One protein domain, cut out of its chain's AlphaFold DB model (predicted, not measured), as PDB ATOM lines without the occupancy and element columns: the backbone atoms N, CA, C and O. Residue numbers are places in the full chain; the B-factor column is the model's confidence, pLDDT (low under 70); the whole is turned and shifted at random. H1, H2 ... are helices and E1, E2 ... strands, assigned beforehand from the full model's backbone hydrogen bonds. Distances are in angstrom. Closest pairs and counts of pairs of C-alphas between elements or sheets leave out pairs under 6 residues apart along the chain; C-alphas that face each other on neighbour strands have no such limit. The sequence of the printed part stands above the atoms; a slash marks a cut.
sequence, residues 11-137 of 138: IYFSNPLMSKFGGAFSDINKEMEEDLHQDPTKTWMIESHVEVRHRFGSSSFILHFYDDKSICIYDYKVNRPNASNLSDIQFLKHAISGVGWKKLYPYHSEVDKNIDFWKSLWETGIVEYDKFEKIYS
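What this domain is: This is residues 11 to 137 of the 138 residues of an uncharacterized protein of Candidatus Pacearchaeota archaeon (UniProt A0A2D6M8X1). A strongly twisted sheet of five strands curls round one helix, H3. At one end, H1 sits over E2 and H2 lies off the sheet; on the side of E4 and E5 come H4 and H5, with H6 beyond H5. The 127 printed residues have six named helices and five named strands, in the order E1 H1 H2 E2 E3 E4 H3 E5 H4 H5 H6. The sheet runs E1 E2 E3 E4 E5 and is mixed; the class is mixed, helices and strands. The whole is compact, with a radius of gyration of the C-alphas of 15.0 A and spans of 45 by 37 by 21 A.

How they stand to each other: Start at E1, residues 11 to 13, an edge strand antiparallel to E2, residues 46 to 54, with N 12 and O 51 at 2.8 A. H1, residues 16 to 20, is on the sheet over E2 at a height of 8.0 A. H2, residues 25 to 38, is close to H1 but not clearly touching; the closest C-alphas, of Met 18 and Ile 28, are 7.1 A apart. E2, E3, residues 57 to 65, and E4, residues 70 to 76, form a meander, each strand the antiparallel neighbour of the one before; look for N 50 and O 61 at 2.8 A, and N 64 and O 72 at 2.9 A. E3 bends by 60 degrees at residue 62. The sheet curls round H3, residues 85 to 98; its closest C-alphas to E3, of Ser 59 and Asp 88, are 6.1 A apart. E4, H3 and E5, residues 103 to 106, form a strand-helix-strand unit, two parallel neighbour strands with a helix between, whose crossover is right-handed; N 71 and O 103 are 2.8 A apart. H4, residues 108 to 113, is on the sheet on the opposite face from H1. H5, residues 115 to 124, only grazes the sheet. H6, residues 130 to 136, is about perpendicular to H5 at 88 degrees, close but not clearly touching. Every O i to N i+4 pair is within hydrogen-bond range in H1, H4, H5 and H6, against 8 of 10 in H2 and 9 of 10 in H3.

Where its parts are: Find C-alpha 11 at (3.222, 42.775, 95.299), where E1 begins. H2 runs 19.9 A, E2 24.1 A, E3 23.7 A, E4 16.8 A, H3 20.3 A and H5 14.4 A. H6 ends at C-alpha 136, (-3.835, 13.780, 82.049).

The domain as a whole: The two C-alphas farthest apart, of Gln 38 and Ala 83, are 47.2 A apart. The printed part has no cut, and no link is long. Its mean pLDDT is 86.3; residues 77 to 84 and residue 137 are under 70.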
ATOM      1  N   ILE A  11       4.247  42.823  96.342       93.06
ATOM      2  CA  ILE A  11       3.222  42.775  95.299       93.06
ATOM      3  C   ILE A  11       2.553  44.142  95.135       93.06
ATOM      4  O   ILE A  11       2.173  44.791  96.109       93.06
ATOM      5  N   TYR A  12       2.408  44.583  93.888       94.94
ATOM      6  CA  TYR A  12       1.748  45.833  93.530       94.94
ATOM      7  C   TYR A  12       0.566  45.565  92.613       94.94
ATOM      8  O   TYR A  12       0.668  44.761  91.690       94.94
ATOM      9  N   PHE A  13      -0.523  46.301  92.824       96.31
ATOM     10  CA  PHE A  13      -1.741  46.209  92.027       96.31
ATOM     11  C   PHE A  13      -2.053  47.561  91.388       96.31
ATOM     12  O   PHE A  13      -2.062  48.587  92.071       96.31
ATOM     13  N   SER A  14      -2.337  47.573  90.086       96.44
ATOM     14  CA  SER A  14      -2.795  48.779  89.388       96.44
ATOM     15  C   SER A  14      -4.269  49.087  89.635       96.44
ATOM     16  O   SER A  14      -4.681  50.237  89.503       96.44
ATOM     17  N   ASN A  15      -5.082  48.073  89.941       96.25
ATOM     18  CA  ASN A  15      -6.499  48.281  90.200       96.25
ATOM     19  C   ASN A  15      -6.688  49.053  91.522       96.25
ATOM     20  O   ASN A  15      -6.132  48.629  92.539       96.25
ATOM     21  N   PRO A  16      -7.475  50.146  91.555       96.38
ATOM     22  CA  PRO A  16      -7.631  50.965  92.756       96.38
ATOM     23  C   PRO A  16      -8.175  50.207  93.969       96.38
ATOM     24  O   PRO A  16      -7.709  50.440  95.082       96.38
ATOM     25  N   LEU A  17      -9.124  49.289  93.764       94.44
ATOM     26  CA  LEU A  17      -9.713  48.502  94.848       94.44
ATOM     27  C   LEU A  17      -8.682  47.530  95.431       94.44
ATOM     28  O   LEU A  17      -8.482  47.486  96.642       94.44
ATOM     29  N   MET A  18      -7.964  46.823  94.555       95.88
ATOM     30  CA  MET A  18      -6.878  45.925  94.956       95.88
ATOM     31  C   MET A  18      -5.771  46.691  95.687       95.88
ATOM     32  O   MET A  18      -5.323  46.272  96.747       95.88
ATOM     33  N   SER A  19      -5.354  47.837  95.146       96.00
ATOM     34  CA  SER A  19      -4.290  48.676  95.707       96.00
ATOM     35  C   SER A  19      -4.658  49.224  97.089       96.00
ATOM     36  O   SER A  19      -3.863  49.122  98.021       96.00
ATOM     37  N   LYS A  20      -5.897  49.714  97.254       96.00
ATOM     38  CA  LYS A  20      -6.437  50.224  98.528       96.00
ATOM     39  C   LYS A  20      -6.320  49.201  99.661       96.00
ATOM     40  O   LYS A  20      -6.025  49.586 100.788       96.00
ATOM     41  N   PHE A  21      -6.543  47.923  99.362       95.50
ATOM     42  CA  PHE A  21      -6.551  46.839 100.348       95.50
ATOM     43  C   PHE A  21      -5.313  45.934 100.288       95.50
ATOM     44  O   PHE A  21      -5.316  44.848 100.862       95.50
ATOM     45  N   GLY A  22      -4.264  46.335  99.564       93.44
ATOM     46  CA  GLY A  22      -3.057  45.518  99.396       93.44
ATOM     47  C   GLY A  22      -3.322  44.132  98.794       93.44
ATOM     48  O   GLY A  22      -2.569  43.197  99.039       93.44
ATOM     49  N   GLY A  23      -4.414  43.975  98.042       94.56
ATOM     50  CA  GLY A  23      -4.832  42.710  97.448       94.56
ATOM     51  C   GLY A  23      -5.443  41.700  98.420       94.56
ATOM     52  O   GLY A  23      -5.685  40.571  98.000       94.56
ATOM     53  N   ALA A  24      -5.700  42.065  99.682       96.19
ATOM     54  CA  ALA A  24      -6.239  41.151 100.685       96.19
ATOM     55  C   ALA A  24      -7.646  40.659 100.316       96.19
ATOM     56  O   ALA A  24      -8.608  41.434 100.301       96.19
ATOM     57  N   PHE A  25      -7.785  39.350 100.074       95.62
ATOM     58  CA  PHE A  25      -9.059  38.751  99.672       95.62
ATOM     59  C   PHE A  25     -10.177  39.069 100.669       95.62
ATOM     60  O   PHE A  25     -11.286  39.375 100.259       95.62
ATOM     61  N   SER A  26      -9.908  39.023 101.977       94.88
ATOM     62  CA  SER A  26     -10.936  39.239 103.004       94.88
ATOM     63  C   SER A  26     -11.599  40.610 102.939       94.88
ATOM     64  O   SER A  26     -12.767  40.718 103.295       94.88
ATOM     65  N   ASP A  27     -10.870  41.647 102.532       95.06
ATOM     66  CA  ASP A  27     -11.410  43.007 102.471       95.06
ATOM     67  C   ASP A  27     -12.039  43.288 101.111       95.06
ATOM     68  O   ASP A  27     -13.125  43.852 101.045       95.06
ATOM     69  N   ILE A  28     -11.431  42.782 100.035       94.38
ATOM     70  CA  ILE A  28     -12.017  42.839  98.693       94.38
ATOM     71  C   ILE A  28     -13.338  42.059  98.639       94.38
ATOM     72  O   ILE A  28     -14.310  42.536  98.065       94.38
ATOM     73  N   ASN A  29     -13.402  40.887  99.273       93.19
ATOM     74  CA  ASN A  29     -14.598  40.051  99.291       93.19
ATOM     75  C   ASN A  29     -15.761  40.712 100.036       93.19
ATOM     76  O   ASN A  29     -16.897  40.501  99.645       93.19
ATOM     77  N   LYS A  30     -15.511  41.543 101.058       92.50
ATOM     78  CA  LYS A  30     -16.588  42.316 101.706       92.50
ATOM     79  C   LYS A  30     -17.231  43.293 100.723       92.50
ATOM     80  O   LYS A  30     -18.448  43.364 100.648       92.50
ATOM     81  N   GLU A  31     -16.416  43.988  99.934       90.88
ATOM     82  CA  GLU A  31     -16.896  44.927  98.912       90.88
ATOM     83  C   GLU A  31     -17.647  44.178  97.792       90.88
ATOM     84  O   GLU A  31     -18.682  44.635  97.311       90.88
ATOM     85  N   MET A  32     -17.178  42.980  97.415       88.81
ATOM     86  CA  MET A  32     -17.894  42.108  96.476       88.81
ATOM     87  C   MET A  32     -19.235  41.627  97.043       88.81
ATOM     88  O   MET A  32     -20.248  41.680  96.346       88.81
ATOM     89  N   GLU A  33     -19.250  41.169  98.297       88.19
ATOM     90  CA  GLU A  33     -20.442  40.684  98.994       88.19
ATOM     91  C   GLU A  33     -21.491  41.786  99.135       88.19
ATOM     92  O   GLU A  33     -22.661  41.523  98.875       88.19
ATOM     93  N   GLU A  34     -21.110  43.011  99.502       86.44
ATOM     94  CA  GLU A  34     -22.035  44.149  99.597       86.44
ATOM     95  C   GLU A  34     -22.772  44.407  98.275       86.44
ATOM     96  O   GLU A  34     -23.986  44.637  98.272       86.44
ATOM     97  N   ASP A  35     -22.073  44.283  97.150       84.12
ATOM     98  CA  ASP A  35     -22.666  44.407  95.822       84.12
ATOM     99  C   ASP A  35     -23.514  43.186  95.437       84.12
ATOM    100  O   ASP A  35     -24.579  43.344  94.841       84.12
ATOM    101  N   LEU A  36     -23.090  41.971  95.797       83.69
ATOM    102  CA  LEU A  36     -23.854  40.738  95.559       83.69
ATOM    103  C   LEU A  36     -25.156  40.688  96.371       83.69
ATOM    104  O   LEU A  36     -26.145  40.118  95.916       83.69
ATOM    105  N   HIS A  37     -25.193  41.305  97.555       84.25
ATOM    106  CA  HIS A  37     -26.435  41.469  98.315       84.25
ATOM    107  C   HIS A  37     -27.438  42.367  97.575       84.25
ATOM    108  O   HIS A  37     -28.647  42.172  97.713       84.25
ATOM    109  N   GLN A  38     -26.954  43.340  96.797       85.25
ATOM    110  CA  GLN A  38     -27.796  44.227  95.991       85.25
ATOM    111  C   GLN A  38     -28.198  43.580  94.660       85.25
ATOM    112  O   GLN A  38     -29.337  43.740  94.224       85.25
ATOM    113  N   ASP A  39     -27.284  42.831  94.040       84.12
ATOM    114  CA  ASP A  39     -27.512  42.084  92.806       84.12
ATOM    115  C   ASP A  39     -26.798  40.718  92.840       84.12
ATOM    116  O   ASP A  39     -25.630  40.610  92.454       84.12
ATOM    117  N   PRO A  40     -27.510  39.641  93.228       82.56
ATOM    118  CA  PRO A  40     -26.949  38.290  93.277       82.56
ATOM    119  C   PRO A  40     -26.549  37.716  91.911       82.56
ATOM    120  O   PRO A  40     -25.933  36.655  91.853       82.56
ATOM    121  N   THR A  41     -26.941  38.358  90.805       81.94
ATOM    122  CA  THR A  41     -26.588  37.916  89.446       81.94
ATOM    123  C   THR A  41     -25.289  38.537  88.947       81.94
ATOM    124  O   THR A  41     -24.741  38.102  87.929       81.94
ATOM    125  N   LYS A  42     -24.768  39.535  89.671       82.12
ATOM    126  CA  LYS A  42     -23.528  40.215  89.327       82.12
ATOM    127  C   LYS A  42     -22.366  39.233  89.392       82.12
ATOM    128  O   LYS A  42     -21.986  38.757  90.452       82.12
ATOM    129  N   THR A  43     -21.757  38.954  88.245       79.75
ATOM    130  CA  THR A  43     -20.484  38.230  88.215       79.75
ATOM    131  C   THR A  43     -19.361  39.220  88.480       79.75
ATOM    132  O   THR A  43     -19.189  40.182  87.726       79.75
ATOM    133  N   TRP A  44     -18.596  38.997  89.543       84.00
ATOM    134  CA  TRP A  44     -17.446  39.829  89.854       84.00
ATOM    135  C   TRP A  44     -16.196  39.335  89.137       84.00
ATOM    136  O   TRP A  44     -15.834  38.164  89.191       84.00
ATOM    137  N   MET A  45     -15.524  40.267  88.474       91.88
ATOM    138  CA  MET A  45     -14.180  40.083  87.954       91.88
ATOM    139  C   MET A  45     -13.447  41.409  88.106       91.88
ATOM    140  O   MET A  45     -13.920  42.446  87.636       91.88
ATOM    141  N   ILE A  46     -12.304  41.375  88.782       94.38
ATOM    142  CA  ILE A  46     -11.417  42.529  88.894       94.38
ATOM    143  C   ILE A  46     -10.192  42.261  88.037       94.38
ATOM    144  O   ILE A  46      -9.419  41.351  88.323       94.38
ATOM    145  N   GLU A  47      -9.979  43.080  87.013       95.19
ATOM    146  CA  GLU A  47      -8.722  43.090  86.276       95.19
ATOM    147  C   GLU A  47      -7.710  43.999  86.981       95.19
ATOM    148  O   GLU A  47      -8.017  45.143  87.343       95.19
ATOM    149  N   SER A  48      -6.487  43.500  87.160       95.31
ATOM    150  CA  SER A  48      -5.353  44.297  87.618       95.31
ATOM    151  C   SER A  48      -4.083  43.900  86.882       95.31
ATOM    152  O   SER A  48      -3.770  42.718  86.740       95.31
ATOM    153  N   HIS A  49      -3.287  44.901  86.511       94.19
ATOM    154  CA  HIS A  49      -1.871  44.686  86.273       94.19
ATOM    155  C   HIS A  49      -1.194  44.481  87.629       94.19
ATOM    156  O   HIS A  49      -1.433  45.250  88.569       94.19
ATOM    157  N   VAL A  50      -0.412  43.415  87.744       93.06
ATOM    158  CA  VAL A  50       0.239  42.999  88.982       93.06
ATOM    159  C   VAL A  50       1.731  42.920  88.753       93.06
ATOM    160  O   VAL A  50       2.185  42.234  87.841       93.06
ATOM    161  N   GLU A  51       2.489  43.618  89.589       92.62
ATOM    162  CA  GLU A  51       3.944  43.532  89.609       92.62
ATOM    163  C   GLU A  51       4.384  42.824  90.886       92.62
ATOM    164  O   GLU A  51       4.062  43.267  91.987       92.62
ATOM    165  N   VAL A  52       5.125  41.731  90.736       90.69
ATOM    166  CA  VAL A  52       5.760  41.020  91.846       90.69
ATOM    167  C   VAL A  52       7.242  41.349  91.800       90.69
ATOM    168  O   VAL A  52       7.910  41.044  90.813       90.69
ATOM    169  N   ARG A  53       7.757  42.001  92.842       89.69
ATOM    170  CA  ARG A  53       9.178  42.328  92.996       89.69
ATOM    171  C   ARG A  53       9.800  41.437  94.048       89.69
ATOM    172  O   ARG A  53       9.206  41.223  95.096       89.69
ATOM    173  N   HIS A  54      11.003  40.963  93.769       84.44
ATOM    174  CA  HIS A  54      11.824  40.221  94.709       84.44
ATOM    175  C   HIS A  54      13.304  40.542  94.508       84.44
ATOM    176  O   HIS A  54      13.702  41.108  93.491       84.44
ATOM    177  N   ARG A  55      14.170  40.148  95.448       80.94
ATOM    178  CA  ARG A  55      15.619  40.440  95.380       80.94
ATOM    179  C   ARG A  55      16.329  39.981  94.095       80.94
ATOM    180  O   ARG A  55      17.438  40.424  93.815       80.94
ATOM    181  N   PHE A  56      15.720  39.074  93.328       77.56
ATOM    182  CA  PHE A  56      16.288  38.531  92.090       77.56
ATOM    183  C   PHE A  56      15.676  39.129  90.815       77.56
ATOM    184  O   PHE A  56      16.128  38.793  89.721       77.56
ATOM    185  N   GLY A  57      14.668  39.999  90.924       81.88
ATOM    186  CA  GLY A  57      14.014  40.592  89.765       81.88
ATOM    187  C   GLY A  57      12.578  41.030  90.016       81.88
ATOM    188  O   GLY A  57      12.117  41.166  91.146       81.88
ATOM    189  N   SER A  58      11.874  41.283  88.922       85.62
ATOM    190  CA  SER A  58      10.467  41.653  88.942       85.62
ATOM    191  C   SER A  58       9.741  41.031  87.763       85.62
ATOM    192  O   SER A  58      10.286  40.989  86.654       85.62
ATOM    193  N   SER A  59       8.493  40.650  87.991       86.62
ATOM    194  CA  SER A  59       7.625  40.034  86.991       86.62
ATOM    195  C   SER A  59       6.301  40.777  86.939       86.62
ATOM    196  O   SER A  59       5.824  41.286  87.954       86.62
ATOM    197  N   SER A  60       5.715  40.864  85.747       88.50
ATOM    198  CA  SER A  60       4.485  41.612  85.512       88.50
ATOM    199  C   SER A  60       3.437  40.743  84.829       88.50
ATOM    200  O   SER A  60       3.735  40.028  83.870       88.50
ATOM    201  N   PHE A  61       2.206  40.830  85.323       90.94
ATOM    202  CA  PHE A  61       1.083  39.994  84.913       90.94
ATOM    203  C   PHE A  61      -0.168  40.847  84.724       90.94
ATOM    204  O   PHE A  61      -0.359  41.831  85.438       90.94
ATOM    205  N   ILE A  62      -1.054  40.445  83.820       92.75
ATOM    206  CA  ILE A  62      -2.458  40.864  83.865       92.75
ATOM    207  C   ILE A  62      -3.236  39.716  84.496       92.75
ATOM    208  O   ILE A  62      -3.251  38.607  83.958       92.75
ATOM    209  N   LEU A  63      -3.848  39.988  85.647       94.81
ATOM    210  CA  LEU A  63      -4.608  39.011  86.415       94.81
ATOM    211  C   LEU A  63      -6.082  39.406  86.493       94.81
ATOM    212  O   LEU A  63      -6.404  40.584  86.675       94.81
ATOM    213  N   HIS A  64      -6.959  38.406  86.411       95.31
ATOM    214  CA  HIS A  64      -8.383  38.533  86.724       95.31
ATOM    215  C   HIS A  64      -8.671  37.833  88.048       95.31
ATOM    216  O   HIS A  64      -8.343  36.658  88.205       95.31
ATOM    217  N   PHE A  65      -9.265  38.559  88.988       95.56
ATOM    218  CA  PHE A  65      -9.588  38.089  90.334       95.56
ATOM    219  C   PHE A  65     -11.096  37.881  90.475       95.56
ATOM    220  O   PHE A  65     -11.868  38.762  90.084       95.56
ATOM    221  N   TYR A  66     -11.493  36.755  91.069       93.75
ATOM    222  CA  TYR A  66     -12.893  36.347  91.222       93.75
ATOM    223  C   TYR A  66     -13.287  36.170  92.695       93.75
ATOM    224  O   TYR A  66     -12.453  35.944  93.570       93.75
ATOM    225  N   ASP A  67     -14.579  36.247  92.983       91.06
ATOM    226  CA  ASP A  67     -15.157  36.115  94.327       91.06
ATOM    227  C   ASP A  67     -14.952  34.723  94.962       91.06
ATOM    228  O   ASP A  67     -14.929  34.574  96.183       91.06
ATOM    229  N   ASP A  68     -14.687  33.692  94.162       90.94
ATOM    230  CA  ASP A  68     -14.435  32.320  94.620       90.94
ATOM    231  C   ASP A  68     -12.978  32.038  95.066       90.94
ATOM    232  O   ASP A  68     -12.597  30.881  95.283       90.94
ATOM    233  N   LYS A  69     -12.158  33.086  95.243       93.12
ATOM    234  CA  LYS A  69     -10.709  33.030  95.556       93.12
ATOM    235  C   LYS A  69      -9.836  32.515  94.416       93.12
ATOM    236  O   LYS A  69      -8.681  32.127  94.666       93.12
ATOM    237  N   SER A  70     -10.361  32.479  93.197       94.06
ATOM    238  CA  SER A  70      -9.594  32.111  92.019       94.06
ATOM    239  C   SER A  70      -8.995  33.329  91.313       94.06
ATOM    240  O   SER A  70      -9.502  34.451  91.386       94.06
ATOM    241  N   ILE A  71      -7.849  33.096  90.677       94.69
ATOM    242  CA  ILE A  71      -7.112  34.077  89.894       94.69
ATOM    243  C   ILE A  71      -6.777  33.460  88.541       94.69
ATOM    244  O   ILE A  71      -6.114  32.422  88.472       94.69
ATOM    245  N   CYS A  72      -7.176  34.145  87.476       93.94
ATOM    246  CA  CYS A  72      -6.771  33.829  86.114       93.94
ATOM    247  C   CYS A  72      -5.553  34.668  85.716       93.94
ATOM    248  O   CYS A  72      -5.576  35.895  85.834       93.94
ATOM    249  N   ILE A  73      -4.509  34.028  85.194       92.94
ATOM    250  CA  ILE A  73      -3.391  34.699  84.525       92.94
ATOM    251  C   ILE A  73      -3.806  34.946  83.075       92.94
ATOM    252  O   ILE A  73      -3.750  34.033  82.249       92.94
ATOM    253  N   TYR A  74      -4.253  36.166  82.784       86.19
ATOM    254  CA  TYR A  74      -4.767  36.541  81.468       86.19
ATOM    255  C   TYR A  74      -3.655  36.859  80.467       86.19
ATOM    256  O   TYR A  74      -3.718  36.435  79.318       86.19
ATOM    257  N   ASP A  75      -2.623  37.581  80.907       80.44
ATOM    258  CA  ASP A  75      -1.438  37.870  80.097       80.44
ATOM    259  C   ASP A  75      -0.186  37.775  80.965       80.44
ATOM    260  O   ASP A  75      -0.118  38.356  82.057       80.44
ATOM    261  N   TYR A  76       0.812  37.057  80.462       71.75
ATOM    262  CA  TYR A  76       2.130  36.965  81.064       71.75
ATOM    263  C   TYR A  76       3.177  37.517  80.093       71.75
ATOM    264  O   TYR A  76       3.588  36.864  79.130       71.75
ATOM    265  N   LYS A  77       3.643  38.742  80.361       65.38
ATOM    266  CA  LYS A  77       4.689  39.390  79.563       65.38
ATOM    267  C   LYS A  77       6.053  39.132  80.177       65.38
ATOM    268  O   LYS A  77       6.503  39.867  81.057       65.38
ATOM    269  N   VAL A  78       6.760  38.128  79.665       56.78
ATOM    270  CA  VAL A  78       8.178  37.964  79.993       56.78
ATOM    271  C   VAL A  78       8.975  38.989  79.197       56.78
ATOM    272  O   VAL A  78       9.179  38.843  77.995       56.78
ATOM    273  N   ASN A  79       9.468  40.033  79.859       46.38
ATOM    274  CA  ASN A  79      10.354  41.012  79.218       46.38
ATOM    275  C   ASN A  79      11.746  40.437  78.870       46.38
ATOM    276  O   ASN A  79      12.611  41.180  78.405       46.38
ATOM    277  N   ARG A  80      12.008  39.139  79.099       45.34
ATOM    278  CA  ARG A  80      13.289  38.483  78.795       45.34
ATOM    279  C   ARG A  80      13.112  37.029  78.337       45.34
ATOM    280  O   ARG A  80      12.295  36.311  78.897       45.34
ATOM    281  N   PRO A  81      13.909  36.549  77.373       35.50
ATOM    282  CA  PRO A  81      13.863  35.156  76.952       35.50
ATOM    283  C   PRO A  81      14.502  34.220  78.003       35.50
ATOM    284  O   PRO A  81      15.691  34.306  78.293       35.50
ATOM    285  N   ASN A  82      13.694  33.279  78.502       41.81
ATOM    286  CA  ASN A  82      14.047  31.877  78.793       41.81
ATOM    287  C   ASN A  82      14.857  31.451  80.038       41.81
ATOM    288  O   ASN A  82      15.297  30.306  80.057       41.81
ATOM    289  N   ALA A  83      14.991  32.237  81.115       34.47
ATOM    290  CA  ALA A  83      15.640  31.713  82.339       34.47
ATOM    291  C   ALA A  83      14.866  31.866  83.666       34.47
ATOM    292  O   ALA A  83      15.302  31.288  84.659       34.47
ATOM    293  N   SER A  84      13.711  32.549  83.703       51.22
ATOM    294  CA  SER A  84      13.013  32.860  84.974       51.22
ATOM    295  C   SER A  84      11.528  32.474  85.041       51.22
ATOM    296  O   SER A  84      10.881  32.728  86.049       51.22
ATOM    297  N   ASN A  85      10.964  31.809  84.030       74.75
ATOM    298  CA  ASN A  85       9.501  31.709  83.905       74.75
ATOM    299  C   ASN A  85       8.822  30.842  84.985       74.75
ATOM    300  O   ASN A  85       7.683  31.107  85.351       74.75
ATOM    301  N   LEU A  86       9.499  29.816  85.518       81.00
ATOM    302  CA  LEU A  86       8.968  29.005  86.625       81.00
ATOM    303  C   LEU A  86       8.968  29.796  87.938       81.00
ATOM    304  O   LEU A  86       7.956  29.841  88.636       81.00
ATOM    305  N   SER A  87      10.101  30.426  88.255       84.38
ATOM    306  CA  SER A  87      10.287  31.189  89.488       84.38
ATOM    307  C   SER A  87       9.297  32.344  89.583       84.38
ATOM    308  O   SER A  87       8.713  32.553  90.637       84.38
ATOM    309  N   ASP A  88       9.044  33.039  88.474       86.75
ATOM    310  CA  ASP A  88       8.066  34.125  88.396       86.75
ATOM    311  C   ASP A  88       6.666  33.679  88.850       86.75
ATOM    312  O   ASP A  88       6.027  34.341  89.666       86.75
ATOM    313  N   ILE A  89       6.198  32.527  88.357       89.56
ATOM    314  CA  ILE A  89       4.878  31.988  88.711       89.56
ATOM    315  C   ILE A  89       4.869  31.461  90.150       89.56
ATOM    316  O   ILE A  89       3.864  31.598  90.844       89.56
ATOM    317  N   GLN A  90       5.985  30.909  90.636       90.06
ATOM    318  CA  GLN A  90       6.125  30.507  92.039       90.06
ATOM    319  C   GLN A  90       6.070  31.707  92.987       90.06
ATOM    320  O   GLN A  90       5.324  31.674  93.964       90.06
ATOM    321  N   PHE A  91       6.803  32.781  92.683       90.06
ATOM    322  CA  PHE A  91       6.768  34.016  93.464       90.06
ATOM    323  C   PHE A  91       5.390  34.660  93.420       90.06
ATOM    324  O   PHE A  91       4.892  35.090  94.459       90.06
ATOM    325  N   LEU A  92       4.736  34.659  92.254       91.88
ATOM    326  CA  LEU A  92       3.349  35.090  92.149       91.88
ATOM    327  C   LEU A  92       2.449  34.254  93.060       91.88
ATOM    328  O   LEU A  92       1.737  34.832  93.875       91.88
ATOM    329  N   LYS A  93       2.503  32.918  92.960       92.62
ATOM    330  CA  LYS A  93       1.694  31.992  93.766       92.62
ATOM    331  C   LYS A  93       1.894  32.221  95.261       92.62
ATOM    332  O   LYS A  93       0.911  32.233  96.003       92.62
ATOM    333  N   HIS A  94       3.135  32.422  95.696       91.56
ATOM    334  CA  HIS A  94       3.465  32.736  97.085       91.56
ATOM    335  C   HIS A  94       2.849  34.071  97.515       91.56
ATOM    336  O   HIS A  94       2.077  34.109  98.471       91.56
ATOM    337  N   ALA A  95       3.088  35.141  96.751       91.88
ATOM    338  CA  ALA A  95       2.588  36.480  97.054       91.88
ATOM    339  C   ALA A  95       1.052  36.540  97.141       91.88
ATOM    340  O   ALA A  95       0.503  37.091  98.095       91.88
ATOM    341  N   ILE A  96       0.337  35.929  96.187       92.19
ATOM    342  CA  ILE A  96      -1.136  35.909  96.204       92.19
ATOM    343  C   ILE A  96      -1.689  35.044  97.346       92.19
ATOM    344  O   ILE A  96      -2.738  35.368  97.902       92.19
ATOM    345  N   SER A  97      -0.980  33.975  97.728       92.62
ATOM    346  CA  SER A  97      -1.368  33.129  98.864       92.62
ATOM    347  C   SER A  97      -1.207  33.887 100.180       92.62
ATOM    348  O   SER A  97      -2.075  33.789 101.048       92.62
ATOM    349  N   GLY A  98      -0.155  34.708 100.296       91.38
ATOM    350  CA  GLY A  98       0.077  35.594 101.439       91.38
ATOM    351  C   GLY A  98      -1.048  36.607 101.674       91.38
ATOM    352  O   GLY A  98      -1.313  36.966 102.818       91.38
ATOM    353  N   VAL A  99      -1.770  37.007 100.622       93.19
ATOM    354  CA  VAL A  99      -2.923  37.925 100.718       93.19
ATOM    355  C   VAL A  99      -4.284  37.212 100.596       93.19
ATOM    356  O   VAL A  99      -5.327  37.852 100.456       93.19
ATOM    357  N   GLY A 100      -4.305  35.879 100.717       94.12
ATOM    358  CA  GLY A 100      -5.522  35.087 100.943       94.12
ATOM    359  C   GLY A 100      -6.184  34.468  99.706       94.12
ATOM    360  O   GLY A 100      -7.228  33.817  99.844       94.12
ATOM    361  N   TRP A 101      -5.593  34.616  98.520       95.44
ATOM    362  CA  TRP A 101      -6.054  33.940  97.304       95.44
ATOM    363  C   TRP A 101      -5.599  32.486  97.275       95.44
ATOM    364  O   TRP A 101      -4.592  32.126  97.883       95.44
ATOM    365  N   LYS A 102      -6.347  31.621  96.584       91.75
ATOM    366  CA  LYS A 102      -6.110  30.171  96.653       91.75
ATOM    367  C   LYS A 102      -5.751  29.563  95.315       91.75
ATOM    368  O   LYS A 102      -4.726  28.886  95.205       91.75
ATOM    369  N   LYS A 103      -6.589  29.785  94.309       92.38
ATOM    370  CA  LYS A 103      -6.462  29.108  93.020       92.38
ATOM    371  C   LYS A 103      -5.808  30.035  92.017       92.38
ATOM    372  O   LYS A 103      -6.155  31.207  91.944       92.38
ATOM    373  N   LEU A 104      -4.867  29.497  91.257       93.69
ATOM    374  CA  LEU A 104      -4.181  30.217  90.194       93.69
ATOM    375  C   LEU A 104      -4.258  29.356  88.946       93.69
ATOM    376  O   LEU A 104      -3.857  28.197  89.000       93.69
ATOM    377  N   TYR A 105      -4.766  29.895  87.849       93.38
ATOM    378  CA  TYR A 105      -4.882  29.161  86.596       93.38
ATOM    379  C   TYR A 105      -4.532  30.055  85.406       93.38
ATOM    380  O   TYR A 105      -4.792  31.256  85.444       93.38
ATOM    381  N   PRO A 106      -3.922  29.515  84.342       91.62
ATOM    382  CA  PRO A 106      -3.676  30.275  83.127       91.62
ATOM    383  C   PRO A 106      -4.943  30.418  82.285       91.62
ATOM    384  O   PRO A 106      -5.758  29.494  82.179       91.62
ATOM    385  N   TYR A 107      -5.071  31.553  81.603       89.12
ATOM    386  CA  TYR A 107      -6.056  31.695  80.543       89.12
ATOM    387  C   TYR A 107      -5.706  30.791  79.355       89.12
ATOM    388  O   TYR A 107      -4.540  30.480  79.102       89.12
ATOM    389  N   HIS A 108      -6.714  30.352  78.596       85.12
ATOM    390  CA  HIS A 108      -6.504  29.332  77.565       85.12
ATOM    391  C   HIS A 108      -5.491  29.761  76.494       85.12
ATOM    392  O   HIS A 108      -4.678  28.942  76.080       85.12
ATOM    393  N   SER A 109      -5.494  31.036  76.088       83.56
ATOM    394  CA  SER A 109      -4.559  31.525  75.073       83.56
ATOM    395  C   SER A 109      -3.121  31.552  75.575       83.56
ATOM    396  O   SER A 109      -2.208  31.401  74.772       83.56
ATOM    397  N   GLU A 110      -2.901  31.709  76.885       83.94
ATOM    398  CA  GLU A 110      -1.560  31.610  77.466       83.94
ATOM    399  C   GLU A 110      -1.050  30.173  77.429       83.94
ATOM    400  O   GLU A 110       0.124  29.952  77.128       83.94
ATOM    401  N   VAL A 111      -1.933  29.198  77.662       85.31
ATOM    402  CA  VAL A 111      -1.594  27.774  77.526       85.31
ATOM    403  C   VAL A 111      -1.216  27.442  76.089       85.31
ATOM    404  O   VAL A 111      -0.184  26.813  75.862       85.31
ATOM    405  N   ASP A 112      -1.993  27.928  75.121       83.94
ATOM    406  CA  ASP A 112      -1.761  27.676  73.696       83.94
ATOM    407  C   ASP A 112      -0.409  28.240  73.207       83.94
ATOM    408  O   ASP A 112       0.195  27.685  72.289       83.94
ATOM    409  N   LYS A 113       0.115  29.303  73.842       84.38
ATOM    410  CA  LYS A 113       1.443  29.866  73.530       84.38
ATOM    411  C   LYS A 113       2.599  28.948  73.945       84.38
ATOM    412  O   LYS A 113       3.649  28.989  73.306       84.38
ATOM    413  N   ASN A 114       2.453  28.179  75.028       85.75
ATOM    414  CA  ASN A 114       3.513  27.307  75.546       85.75
ATOM    415  C   ASN A 114       2.957  26.180  76.434       85.75
ATOM    416  O   ASN A 114       3.054  26.217  77.664       85.75
ATOM    417  N   ILE A 115       2.371  25.164  75.801       86.75
ATOM    418  CA  ILE A 115       1.676  24.078  76.502       86.75
ATOM    419  C   ILE A 115       2.588  23.294  77.453       86.75
ATOM    420  O   ILE A 115       2.165  22.977  78.563       86.75
ATOM    421  N   ASP A 116       3.836  23.023  77.060       87.75
ATOM    422  CA  ASP A 116       4.775  22.220  77.851       87.75
ATOM    423  C   ASP A 116       5.152  22.928  79.156       87.75
ATOM    424  O   ASP A 116       5.184  22.314  80.224       87.75
ATOM    425  N   PHE A 117       5.362  24.245  79.091       87.44
ATOM    426  CA  PHE A 117       5.617  25.065  80.269       87.44
ATOM    427  C   PHE A 117       4.444  25.019  81.254       87.44
ATOM    428  O   PHE A 117       4.632  24.675  82.423       87.44
ATOM    429  N   TRP A 118       3.224  25.307  80.794       88.25
ATOM    430  CA  TRP A 118       2.049  25.315  81.669       88.25
ATOM    431  C   TRP A 118       1.698  23.928  82.197       88.25
ATOM    432  O   TRP A 118       1.269  23.803  83.343       88.25
ATOM    433  N   LYS A 119       1.931  22.881  81.401       88.62
ATOM    434  CA  LYS A 119       1.780  21.499  81.848       88.62
ATOM    435  C   LYS A 119       2.749  21.182  82.987       88.62
ATOM    436  O   LYS A 119       2.313  20.643  83.995       88.62
ATOM    437  N   SER A 120       4.017  21.592  82.888       89.69
ATOM    438  CA  SER A 120       4.996  21.380  83.968       89.69
ATOM    439  C   SER A 120       4.601  22.086  85.280       89.69
ATOM    440  O   SER A 120       4.751  21.539  86.375       89.69
ATOM    441  N   LEU A 121       4.018  23.288  85.191       90.12
ATOM    442  CA  LEU A 121       3.481  24.015  86.348       90.12
ATOM    443  C   LEU A 121       2.252  23.329  86.951       90.12
ATOM    444  O   LEU A 121       2.076  23.313  88.171       90.12
ATOM    445  N   TRP A 122       1.397  22.761  86.106       91.38
ATOM    446  CA  TRP A 122       0.227  22.012  86.547       91.38
ATOM    447  C   TRP A 122       0.621  20.701  87.237       91.38
ATOM    448  O   TRP A 122       0.127  20.419  88.326       91.38
ATOM    449  N   GLU A 123       1.582  19.950  86.690       90.12
ATOM    450  CA  GLU A 123       2.098  18.706  87.287       90.12
ATOM    451  C   GLU A 123       2.662  18.938  88.700       90.12
ATOM    452  O   GLU A 123       2.491  18.110  89.596       90.12
ATOM    453  N   THR A 124       3.265  20.106  88.941       89.62
ATOM    454  CA  THR A 124       3.775  20.502  90.266       89.62
ATOM    455  C   THR A 124       2.697  21.058  91.204       89.62
ATOM    456  O   THR A 124       2.926  21.159  92.406       89.62
ATOM    457  N   GLY A 125       1.494  21.365  90.702       88.94
ATOM    458  CA  GLY A 125       0.390  21.941  91.487       88.94
ATOM    459  C   GLY A 125       0.528  23.436  91.768       88.94
ATOM    460  O   GLY A 125      -0.179  23.967  92.624       88.94
ATOM    461  N   ILE A 126       1.428  24.121  91.062       90.31
ATOM    462  CA  ILE A 126       1.566  25.579  91.154       90.31
ATOM    463  C   ILE A 126       0.326  26.255  90.558       90.31
ATOM    464  O   ILE A 126      -0.187  27.226  91.124       90.31
ATOM    465  N   VAL A 127      -0.170  25.708  89.443       91.38
ATOM    466  CA  VAL A 127      -1.395  26.151  88.772       91.38
ATOM    467  C   VAL A 127      -2.416  25.024  88.654       91.38
ATOM    468  O   VAL A 127      -2.061  23.851  88.555       91.38
ATOM    469  N   GLU A 128      -3.689  25.398  88.623       89.62
ATOM    470  CA  GLU A 128      -4.821  24.533  88.290       89.62
ATOM    471  C   GLU A 128      -5.202  24.761  86.819       89.62
ATOM    472  O   GLU A 128      -5.096  25.879  86.318       89.62
ATOM    473  N   TYR A 129      -5.620  23.719  86.092       84.94
ATOM    474  CA  TYR A 129      -6.147  23.886  84.734       84.94
ATOM    475  C   TYR A 129      -7.047  22.715  84.323       84.94
ATOM    476  O   TYR A 129      -6.568  21.627  84.002       84.94
ATOM    477  N   ASP A 130      -8.356  22.959  84.250       83.00
ATOM    478  CA  ASP A 130      -9.378  21.929  84.009       83.00
ATOM    479  C   ASP A 130      -9.144  21.069  82.760       83.00
ATOM    480  O   ASP A 130      -9.502  19.888  82.737       83.00
ATOM    481  N   LYS A 131      -8.577  21.632  81.682       79.38
ATOM    482  CA  LYS A 131      -8.314  20.828  80.477       79.38
ATOM    483  C   LYS A 131      -7.211  19.803  80.723       79.38
ATOM    484  O   LYS A 131      -7.306  18.705  80.184       79.38
ATOM    485  N   PHE A 132      -6.193  20.129  81.519       80.31
ATOM    486  CA  PHE A 132      -5.159  19.157  81.861       80.31
ATOM    487  C   PHE A 132      -5.695  18.075  82.793       80.31
ATOM    488  O   PHE A 132      -5.407  16.911  82.540       80.31
ATOM    489  N   GLU A 133      -6.573  18.410  83.741       80.12
ATOM    490  CA  GLU A 133      -7.256  17.407  84.574       80.12
ATOM    491  C   GLU A 133      -8.019  16.377  83.725       80.12
ATOM    492  O   GLU A 133      -7.912  15.167  83.933       80.12
ATOM    493  N   LYS A 134      -8.735  16.846  82.695       78.62
ATOM    494  CA  LYS A 134      -9.502  15.979  81.784       78.62
ATOM    495  C   LYS A 134      -8.632  15.102  80.881       78.62
ATOM    496  O   LYS A 134      -9.092  14.042  80.469       78.62
ATOM    497  N   ILE A 135      -7.426  15.550  80.525       75.94
ATOM    498  CA  ILE A 135      -6.546  14.861  79.563       75.94
ATOM    499  C   ILE A 135      -5.536  13.950  80.269       75.94
ATOM    500  O   ILE A 135      -5.230  12.874  79.761       75.94
ATOM    501  N   TYR A 136      -5.004  14.384  81.411       76.00
ATOM    502  CA  TYR A 136      -3.835  13.780  82.049       76.00
ATOM    503  C   TYR A 136      -4.111  13.171  83.429       76.00
ATOM    504  O   TYR A 136      -3.207  12.520  83.934       76.00
ATOM    505  N   SER A 137      -5.320  13.335  83.988       64.69
ATOM    506  CA  SER A 137      -5.818  12.700  85.228       64.69
ATOM    507  C   SER A 137      -4.792  12.661  86.369       64.69
ATOM    508  O   SER A 137      -4.027  11.701  86.483       64.69
TER     509      SER A 137